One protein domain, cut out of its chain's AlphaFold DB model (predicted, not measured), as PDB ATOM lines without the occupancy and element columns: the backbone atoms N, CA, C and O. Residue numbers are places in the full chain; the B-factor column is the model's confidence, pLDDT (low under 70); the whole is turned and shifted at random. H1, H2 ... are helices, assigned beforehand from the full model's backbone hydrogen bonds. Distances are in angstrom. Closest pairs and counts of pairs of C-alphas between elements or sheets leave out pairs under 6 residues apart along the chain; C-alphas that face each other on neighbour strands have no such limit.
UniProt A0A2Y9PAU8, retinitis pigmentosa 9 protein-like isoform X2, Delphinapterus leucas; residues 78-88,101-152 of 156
ATOM      1  N   GLU A  78      -8.174 -34.563 111.171       73.31
ATOM      2  CA  GLU A  78      -6.708 -34.655 111.182       73.31
ATOM      3  C   GLU A  78      -6.072 -33.687 112.187       73.31
ATOM      4  O   GLU A  78      -5.161 -34.070 112.919       73.31
ATOM      5  N   HIS A  79      -6.609 -32.467 112.295       73.31
ATOM      6  CA  HIS A  79      -6.077 -31.447 113.198       73.31
ATOM      7  C   HIS A  79      -6.209 -31.832 114.680       73.31
ATOM      8  O   HIS A  79      -5.298 -31.594 115.474       73.31
ATOM      9  N   ALA A  80      -7.328 -32.454 115.062       73.31
ATOM     10  CA  ALA A  80      -7.554 -32.916 116.430       73.31
ATOM     11  C   ALA A  80      -6.621 -34.081 116.788       73.31
ATOM     12  O   ALA A  80      -6.101 -34.136 117.902       73.31
ATOM     13  N   ARG A  81      -6.368 -34.973 115.822       77.62
ATOM     14  CA  ARG A  81      -5.445 -36.099 115.977       77.62
ATOM     15  C   ARG A  81      -4.005 -35.629 116.158       77.62
ATOM     16  O   ARG A  81      -3.349 -36.035 117.112       77.62
ATOM     17  N   GLU A  82      -3.540 -34.736 115.288       77.56
ATOM     18  CA  GLU A  82      -2.184 -34.180 115.349       77.56
ATOM     19  C   GLU A  82      -1.954 -33.391 116.645       77.56
ATOM     20  O   GLU A  82      -0.911 -33.516 117.284       77.56
ATOM     21  N   PHE A  83      -2.960 -32.644 117.106       76.00
ATOM     22  CA  PHE A  83      -2.870 -31.939 118.381       76.00
ATOM     23  C   PHE A  83      -2.770 -32.893 119.579       76.00
ATOM     24  O   PHE A  83      -1.932 -32.668 120.449       76.00
ATOM     25  N   LEU A  84      -3.597 -33.944 119.643       75.81
ATOM     26  CA  LEU A  84      -3.576 -34.899 120.758       75.81
ATOM     27  C   LEU A  84      -2.305 -35.756 120.774       75.81
ATOM     28  O   LEU A  84      -1.776 -36.007 121.853       75.81
ATOM     29  N   ALA A  85      -1.767 -36.110 119.605       79.81
ATOM     30  CA  ALA A  85      -0.513 -36.856 119.484       79.81
ATOM     31  C   ALA A  85       0.704 -36.083 120.033       79.81
ATOM     32  O   ALA A  85       1.655 -36.678 120.541       79.81
ATOM     33  N   HIS A  86       0.679 -34.750 119.942       78.94
ATOM     34  CA  HIS A  86       1.745 -33.874 120.439       78.94
ATOM     35  C   HIS A  86       1.432 -33.231 121.797       78.94
ATOM     36  O   HIS A  86       2.291 -32.563 122.382       78.94
ATOM     37  N   ALA A  87       0.218 -33.413 122.312       71.06
ATOM     38  CA  ALA A  87      -0.208 -32.829 123.570       71.06
ATOM     39  C   ALA A  87       0.423 -33.559 124.771       71.06
ATOM     40  O   ALA A  87       0.414 -34.789 124.830       71.06
ATOM     41  N   PRO A  88       0.908 -32.824 125.791       74.31
ATOM     42  CA  PRO A  88       1.315 -33.424 127.055       74.31
ATOM     43  C   PRO A  88       0.186 -34.270 127.670       74.31
ATOM     44  O   PRO A  88      -0.873 -33.756 128.023       74.31
ATOM     45  N   ARG A 101     -12.527 -29.716 119.986       67.00
ATOM     46  CA  ARG A 101     -13.907 -30.212 119.941       67.00
ATOM     47  C   ARG A 101     -13.947 -31.594 119.283       67.00
ATOM     48  O   ARG A 101     -14.378 -31.743 118.150       67.00
ATOM     49  N   VAL A 102     -13.559 -32.624 120.038       64.81
ATOM     50  CA  VAL A 102     -13.567 -34.041 119.595       64.81
ATOM     51  C   VAL A 102     -14.989 -34.621 119.486       64.81
ATOM     52  O   VAL A 102     -15.186 -35.772 119.106       64.81
ATOM     53  N   MET A 103     -16.026 -33.858 119.840       66.50
ATOM     54  CA  MET A 103     -17.385 -34.390 119.826       66.50
ATOM     55  C   MET A 103     -17.953 -34.428 118.409       66.50
ATOM     56  O   MET A 103     -17.950 -33.428 117.695       66.50
ATOM     57  N   GLN A 104     -18.495 -35.585 118.031       77.31
ATOM     58  CA  GLN A 104     -19.226 -35.743 116.782       77.31
ATOM     59  C   GLN A 104     -20.613 -35.100 116.899       77.31
ATOM     60  O   GLN A 104     -21.411 -35.442 117.776       77.31
ATOM     61  N   CYS A 105     -20.946 -34.209 115.969       81.00
ATOM     62  CA  CYS A 105     -22.295 -33.677 115.842       81.00
ATOM     63  C   CYS A 105     -23.256 -34.788 115.416       81.00
ATOM     64  O   CYS A 105     -23.103 -35.406 114.363       81.00
ATOM     65  N   TRP A 106     -24.318 -35.009 116.187       78.81
ATOM     66  CA  TRP A 106     -25.264 -36.089 115.911       78.81
ATOM     67  C   TRP A 106     -26.054 -35.861 114.612       78.81
ATOM     68  O   TRP A 106     -26.460 -36.828 113.968       78.81
ATOM     69  N   ARG A 107     -26.224 -34.596 114.199       77.44
ATOM     70  CA  ARG A 107     -27.027 -34.194 113.032       77.44
ATOM     71  C   ARG A 107     -26.291 -34.352 111.704       77.44
ATOM     72  O   ARG A 107     -26.891 -34.814 110.737       77.44
ATOM     73  N   CYS A 108     -25.022 -33.950 111.639       78.56
ATOM     74  CA  CYS A 108     -24.214 -34.004 110.413       78.56
ATOM     75  C   CYS A 108     -23.136 -35.098 110.430       78.56
ATOM     76  O   CYS A 108     -22.519 -35.335 109.399       78.56
ATOM     77  N   LYS A 109     -22.917 -35.747 111.583       77.44
ATOM     78  CA  LYS A 109     -21.881 -36.764 111.830       77.44
ATOM     79  C   LYS A 109     -20.441 -36.286 111.602       77.44
ATOM     80  O   LYS A 109     -19.532 -37.105 111.550       77.44
ATOM     81  N   ARG A 110     -20.215 -34.972 111.508       75.56
ATOM     82  CA  ARG A 110     -18.874 -34.373 111.454       75.56
ATOM     83  C   ARG A 110     -18.390 -34.046 112.863       75.56
ATOM     84  O   ARG A 110     -19.206 -33.766 113.745       75.56
ATOM     85  N   TYR A 111     -17.082 -34.108 113.048       72.75
ATOM     86  CA  TYR A 111     -16.407 -33.681 114.268       72.75
ATOM     87  C   TYR A 111     -16.301 -32.137 114.285       72.75
ATOM     88  O   TYR A 111     -16.878 -31.473 113.419       72.75
ATOM     89  N   ASP A 112     -15.666 -31.557 115.301       72.06
ATOM     90  CA  ASP A 112     -15.392 -30.112 115.453       72.06
ATOM     91  C   ASP A 112     -16.535 -29.233 115.988       72.06
ATOM     92  O   ASP A 112     -16.304 -28.078 116.351       72.06
ATOM     93  N   HIS A 113     -17.764 -29.742 116.120       79.06
ATOM     94  CA  HIS A 113     -18.885 -28.953 116.646       79.06
ATOM     95  C   HIS A 113     -19.971 -29.800 117.322       79.06
ATOM     96  O   HIS A 113     -20.134 -30.992 117.059       79.06
ATOM     97  N   ARG A 114     -20.761 -29.174 118.200       76.69
ATOM     98  CA  ARG A 114     -21.897 -29.803 118.885       76.69
ATOM     99  C   ARG A 114     -23.179 -29.718 118.063       76.69
ATOM    100  O   ARG A 114     -23.365 -28.847 117.211       76.69
ATOM    101  N   THR A 115     -24.112 -30.615 118.377       75.56
ATOM    102  CA  THR A 115     -25.491 -30.588 117.873       75.56
ATOM    103  C   THR A 115     -26.206 -29.336 118.402       75.56
ATOM    104  O   THR A 115     -26.809 -29.374 119.467       75.56
ATOM    105  N   GLY A 116     -26.093 -28.215 117.688       75.56
ATOM    106  CA  GLY A 116     -26.610 -26.907 118.117       75.56
ATOM    107  C   GLY A 116     -25.706 -25.728 117.747       75.56
ATOM    108  O   GLY A 116     -26.143 -24.584 117.819       75.56
ATOM    109  N   ASP A 117     -24.478 -25.992 117.300       82.00
ATOM    110  CA  ASP A 117     -23.583 -24.948 116.809       82.00
ATOM    111  C   ASP A 117     -24.005 -24.475 115.406       82.00
ATOM    112  O   ASP A 117     -24.463 -25.266 114.572       82.00
ATOM    113  N   LYS A 118     -23.796 -23.179 115.127       80.19
ATOM    114  CA  LYS A 118     -24.055 -22.560 113.811       80.19
ATOM    115  C   LYS A 118     -23.187 -23.161 112.694       80.19
ATOM    116  O   LYS A 118     -23.584 -23.118 111.536       80.19
ATOM    117  N   GLU A 119     -22.063 -23.775 113.060       79.12
ATOM    118  CA  GLU A 119     -21.138 -24.501 112.175       79.12
ATOM    119  C   GLU A 119     -21.761 -25.768 111.549       79.12
ATOM    120  O   GLU A 119     -21.246 -26.336 110.579       79.12
ATOM    121  N   CYS A 120     -22.894 -26.240 112.084       82.38
ATOM    122  CA  CYS A 120     -23.599 -27.381 111.516       82.38
ATOM    123  C   CYS A 120     -24.321 -26.980 110.211       82.38
ATOM    124  O   CYS A 120     -25.208 -26.125 110.243       82.38
ATOM    125  N   PRO A 121     -24.092 -27.658 109.066       83.50
ATOM    126  CA  PRO A 121     -24.781 -27.358 107.800       83.50
ATOM    127  C   PRO A 121     -26.294 -27.536 107.901       83.50
ATOM    128  O   PRO A 121     -27.073 -26.936 107.165       83.50
ATOM    129  N   PHE A 122     -26.711 -28.393 108.829       81.69
ATOM    130  CA  PHE A 122     -28.101 -28.710 109.106       81.69
ATOM    131  C   PHE A 122     -28.660 -27.892 110.277       81.69
ATOM    132  O   PHE A 122     -29.687 -28.275 110.840       81.69
ATOM    133  N   PHE A 123     -28.004 -26.793 110.669       81.56
ATOM    134  CA  PHE A 123     -28.468 -25.917 111.743       81.56
ATOM    135  C   PHE A 123     -29.820 -25.280 111.391       81.56
ATOM    136  O   PHE A 123     -30.791 -25.481 112.113       81.56
ATOM    137  N   ILE A 124     -29.915 -24.616 110.231       80.25
ATOM    138  CA  ILE A 124     -31.149 -23.943 109.786       80.25
ATOM    139  C   ILE A 124     -32.131 -24.928 109.139       80.25
ATOM    140  O   ILE A 124     -33.307 -24.962 109.483       80.25
ATOM    141  N   LYS A 125     -31.654 -25.743 108.189       80.56
ATOM    142  CA  LYS A 125     -32.523 -26.571 107.329       80.56
ATOM    143  C   LYS A 125     -32.911 -27.921 107.951       80.56
ATOM    144  O   LYS A 125     -33.859 -28.553 107.496       80.56
ATOM    145  N   GLY A 126     -32.186 -28.368 108.982       78.94
ATOM    146  CA  GLY A 126     -32.320 -29.715 109.542       78.94
ATOM    147  C   GLY A 126     -31.814 -30.821 108.610       78.94
ATOM    148  O   GLY A 126     -31.593 -30.607 107.419       78.94
ATOM    149  N   ASN A 127     -31.595 -32.019 109.158       82.00
ATOM    150  CA  ASN A 127     -31.233 -33.200 108.371       82.00
ATOM    151  C   ASN A 127     -32.472 -34.082 108.180       82.00
ATOM    152  O   ASN A 127     -32.704 -35.016 108.943       82.00
ATOM    153  N   GLN A 128     -33.275 -33.761 107.163       81.06
ATOM    154  CA  GLN A 128     -34.523 -34.475 106.870       81.06
ATOM    155  C   GLN A 128     -34.319 -35.975 106.651       81.06
ATOM    156  O   GLN A 128     -35.148 -36.761 107.087       81.06
ATOM    157  N   LYS A 129     -33.222 -36.378 105.999       82.19
ATOM    158  CA  LYS A 129     -32.949 -37.794 105.723       82.19
ATOM    159  C   LYS A 129     -32.672 -38.568 107.007       82.19
ATOM    160  O   LYS A 129     -33.230 -39.642 107.203       82.19
ATOM    161  N   LEU A 130     -31.842 -38.003 107.886       81.12
ATOM    162  CA  LEU A 130     -31.549 -38.617 109.179       81.12
ATOM    163  C   LEU A 130     -32.807 -38.674 110.053       81.12
ATOM    164  O   LEU A 130     -33.063 -39.702 110.663       81.12
ATOM    165  N   GLU A 131     -33.616 -37.612 110.067       82.75
ATOM    166  CA  GLU A 131     -34.856 -37.596 110.849       82.75
ATOM    167  C   GLU A 131     -35.887 -38.595 110.310       82.75
ATOM    168  O   GLU A 131     -36.527 -39.290 111.085       82.75
ATOM    169  N   GLN A 132     -36.017 -38.734 108.987       83.56
ATOM    170  CA  GLN A 132     -36.893 -39.739 108.376       83.56
ATOM    171  C   GLN A 132     -36.458 -41.160 108.721       83.56
ATOM    172  O   GLN A 132     -37.306 -41.987 109.038       83.56
ATOM    173  N   PHE A 133     -35.153 -41.438 108.675       84.12
ATOM    174  CA  PHE A 133     -34.615 -42.729 109.090       84.12
ATOM    175  C   PHE A 133     -34.915 -42.996 110.567       84.12
ATOM    176  O   PHE A 133     -35.380 -44.072 110.925       84.12
ATOM    177  N   ARG A 134     -34.705 -41.987 111.413       85.06
ATOM    178  CA  ARG A 134     -34.952 -42.064 112.847       85.06
ATOM    179  C   ARG A 134     -36.413 -42.361 113.156       85.06
ATOM    180  O   ARG A 134     -36.698 -43.339 113.826       85.06
ATOM    181  N   VAL A 135     -37.335 -41.586 112.588       87.50
ATOM    182  CA  VAL A 135     -38.778 -41.811 112.736       87.50
ATOM    183  C   VAL A 135     -39.163 -43.190 112.195       87.50
ATOM    184  O   VAL A 135     -39.915 -43.896 112.843       87.50
ATOM    185  N   ALA A 136     -38.605 -43.624 111.063       87.31
ATOM    186  CA  ALA A 136     -38.929 -44.930 110.497       87.31
ATOM    187  C   ALA A 136     -38.497 -46.123 111.360       87.31
ATOM    188  O   ALA A 136     -39.144 -47.164 111.316       87.31
ATOM    189  N   HIS A 137     -37.396 -45.990 112.101       87.12
ATOM    190  CA  HIS A 137     -36.839 -47.072 112.912       87.12
ATOM    191  C   HIS A 137     -37.221 -46.996 114.395       87.12
ATOM    192  O   HIS A 137     -37.277 -48.033 115.051       87.12
ATOM    193  N   GLU A 138     -37.451 -45.796 114.933       87.06
ATOM    194  CA  GLU A 138     -37.764 -45.571 116.351       87.06
ATOM    195  C   GLU A 138     -39.274 -45.520 116.623       87.06
ATOM    196  O   GLU A 138     -39.680 -45.796 117.751       87.06
ATOM    197  N   ASP A 139     -40.111 -45.191 115.628       90.12
ATOM    198  CA  ASP A 139     -41.567 -45.132 115.798       90.12
ATOM    199  C   ASP A 139     -42.245 -46.442 115.337       90.12
ATOM    200  O   ASP A 139     -42.350 -46.696 114.133       90.12
ATOM    201  N   PRO A 140     -42.769 -47.269 116.262       88.19
ATOM    202  CA  PRO A 140     -43.472 -48.506 115.915       88.19
ATOM    203  C   PRO A 140     -44.800 -48.269 115.181       88.19
ATOM    204  O   PRO A 140     -45.326 -49.189 114.558       88.19
ATOM    205  N   MET A 141     -45.355 -47.056 115.231       91.56
ATOM    206  CA  MET A 141     -46.578 -46.688 114.512       91.56
ATOM    207  C   MET A 141     -46.306 -46.166 113.101       91.56
ATOM    208  O   MET A 141     -47.252 -45.898 112.356       91.56
ATOM    209  N   TYR A 142     -45.041 -46.020 112.708       89.69
ATOM    210  CA  TYR A 142     -44.673 -45.353 111.467       89.69
ATOM    211  C   TYR A 142     -45.284 -46.003 110.220       89.69
ATOM    212  O   TYR A 142     -45.796 -45.294 109.348       89.69
ATOM    213  N   ASP A 143     -45.292 -47.335 110.144       88.31
ATOM    214  CA  ASP A 143     -45.867 -48.046 109.000       88.31
ATOM    215  C   ASP A 143     -47.394 -47.909 108.937       88.31
ATOM    216  O   ASP A 143     -47.933 -47.651 107.861       88.31
ATOM    217  N   ILE A 144     -48.077 -47.932 110.087       90.62
ATOM    218  CA  ILE A 144     -49.534 -47.733 110.186       90.62
ATOM    219  C   ILE A 144     -49.914 -46.308 109.759       90.62
ATOM    220  O   ILE A 144     -50.832 -46.100 108.966       90.62
ATOM    221  N   ILE A 145     -49.181 -45.300 110.238       89.00
ATOM    222  CA  ILE A 145     -49.412 -43.892 109.876       89.00
ATOM    223  C   ILE A 145     -49.159 -43.672 108.378       89.00
ATOM    224  O   ILE A 145     -49.871 -42.909 107.716       89.00
ATOM    225  N   ARG A 146     -48.135 -44.327 107.826       89.00
ATOM    226  CA  ARG A 146     -47.803 -44.266 106.401       89.00
ATOM    227  C   ARG A 146     -48.885 -44.916 105.538       89.00
ATOM    228  O   ARG A 146     -49.171 -44.388 104.465       89.00
ATOM    229  N   GLU A 147     -49.452 -46.035 105.974       89.81
ATOM    230  CA  GLU A 147     -50.536 -46.743 105.290       89.81
ATOM    231  C   GLU A 147     -51.830 -45.918 105.308       89.81
ATOM    232  O   GLU A 147     -52.370 -45.615 104.243       89.81
ATOM    233  N   ASN A 148     -52.232 -45.391 106.469       91.19
ATOM    234  CA  ASN A 148     -53.397 -44.504 106.603       91.19
ATOM    235  C   ASN A 148     -53.311 -43.278 105.678       91.19
ATOM    236  O   ASN A 148     -54.267 -42.953 104.977       91.19
ATOM    237  N   LYS A 149     -52.135 -42.641 105.586       90.06
ATOM    238  CA  LYS A 149     -51.906 -41.511 104.665       90.06
ATOM    239  C   LYS A 149     -52.027 -41.872 103.183       90.06
ATOM    240  O   LYS A 149     -52.230 -40.964 102.377       90.06
ATOM    241  N   ARG A 150     -51.819 -43.134 102.791       89.56
ATOM    242  CA  ARG A 150     -52.052 -43.585 101.407       89.56
ATOM    243  C   ARG A 150     -53.537 -43.805 101.170       89.56
ATOM    244  O   ARG A 150     -54.073 -43.224 100.235       89.56
ATOM    245  N   HIS A 151     -54.205 -44.513 102.078       87.69
ATOM    246  CA  HIS A 151     -55.650 -44.732 102.003       87.69
ATOM    247  C   HIS A 151     -56.444 -43.418 101.940       87.69
ATOM    248  O   HIS A 151     -57.337 -43.285 101.113       87.69
ATOM    249  N   GLU A 152     -56.082 -42.402 102.726       86.81
ATOM    250  CA  GLU A 152     -56.717 -41.073 102.668       86.81
ATOM    251  C   GLU A 152     -56.510 -40.327 101.338       86.81
ATOM    252  O   GLU A 152     -57.286 -39.428 101.010       86.81
TER     253      GLU A 152
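What this domain is: This is residues 78 to 88 and 101 to 152 of the 156 residues of the protein "retinitis pigmentosa 9 protein-like isoform X2" of Delphinapterus leucas (UniProt A0A2Y9PAU8). This is a drawn-out row of parts with little contact between them: the lone helix H1 at one end, a looped stretch with no named element, residues 101 to 127, that folds back on itself in the middle, and then H2 and H3, which turn a corner at a tight link and make the other end. Residues 82 to 88, at the outer end of H1, stick out at one end of the row, and residues 147 to 152 of H3 at the other. The printed part has 63 residues with three named helices, in the order H1, H2, H3, and no named strand; the class is all helix, though under half of the residues, 31 of 63, are in named elements. It is extended, with a radius of gyration of the C-alphas of 18.0 A and spans of 62 by 22 by 15 A.

Where its parts are: Find C-alpha 78 at (-6.708, -34.655, 111.182); from there H1, residues 78 to 86, runs 12.6 A to C-alpha 86. The printed lines go from residue 88 to residue 101, and residues 101 to 127 then have no named element. At C-alpha 128, (-34.523, -34.475, 106.870), H2 begins, residues 128 to 138, 15.0 A long. After three residues comes H3, residues 142 to 152, 15.5 A long, which ends at C-alpha 152, (-56.717, -41.073, 102.668).

How they stand to each other: Start at H1, which touches no helix: it is apart from H2 and apart from H3. Then look at residues 136 and 142: H2 and H3 touch only at the corner by their link, and only just, with 3 pairs of C-alphas within 8 A. The closest C-alphas of the two are those of Ala 136 and Tyr 142, 5.8 A apart. Their lines stand at 71 degrees, only just about perpendicular, and their centres are 16.0 A apart. In the backbones of H1, H2 and H3 every O i to N i+4 pair is within hydrogen-bond range.

The domain as a whole: The outline is a rod, and its two C-alphas farthest apart are those of Pro 88 and Glu 152, at 63.4 A. Residues 82 to 88, 137 to 145 and 147 to 152 stand free; the 41 residues without them span 44 by 19 by 12 A. Look between Pro 88 and Arg 101 for the cut: residues 89 to 100 are not printed, and C-alphas 88 and 101 are 17.1 A apart across it. The link from H1 to H2 runs across this cut, and the link from H2 to H3 is tight. The mean pLDDT of the printed part is 80.9, and residues 101 to 103 are under 70.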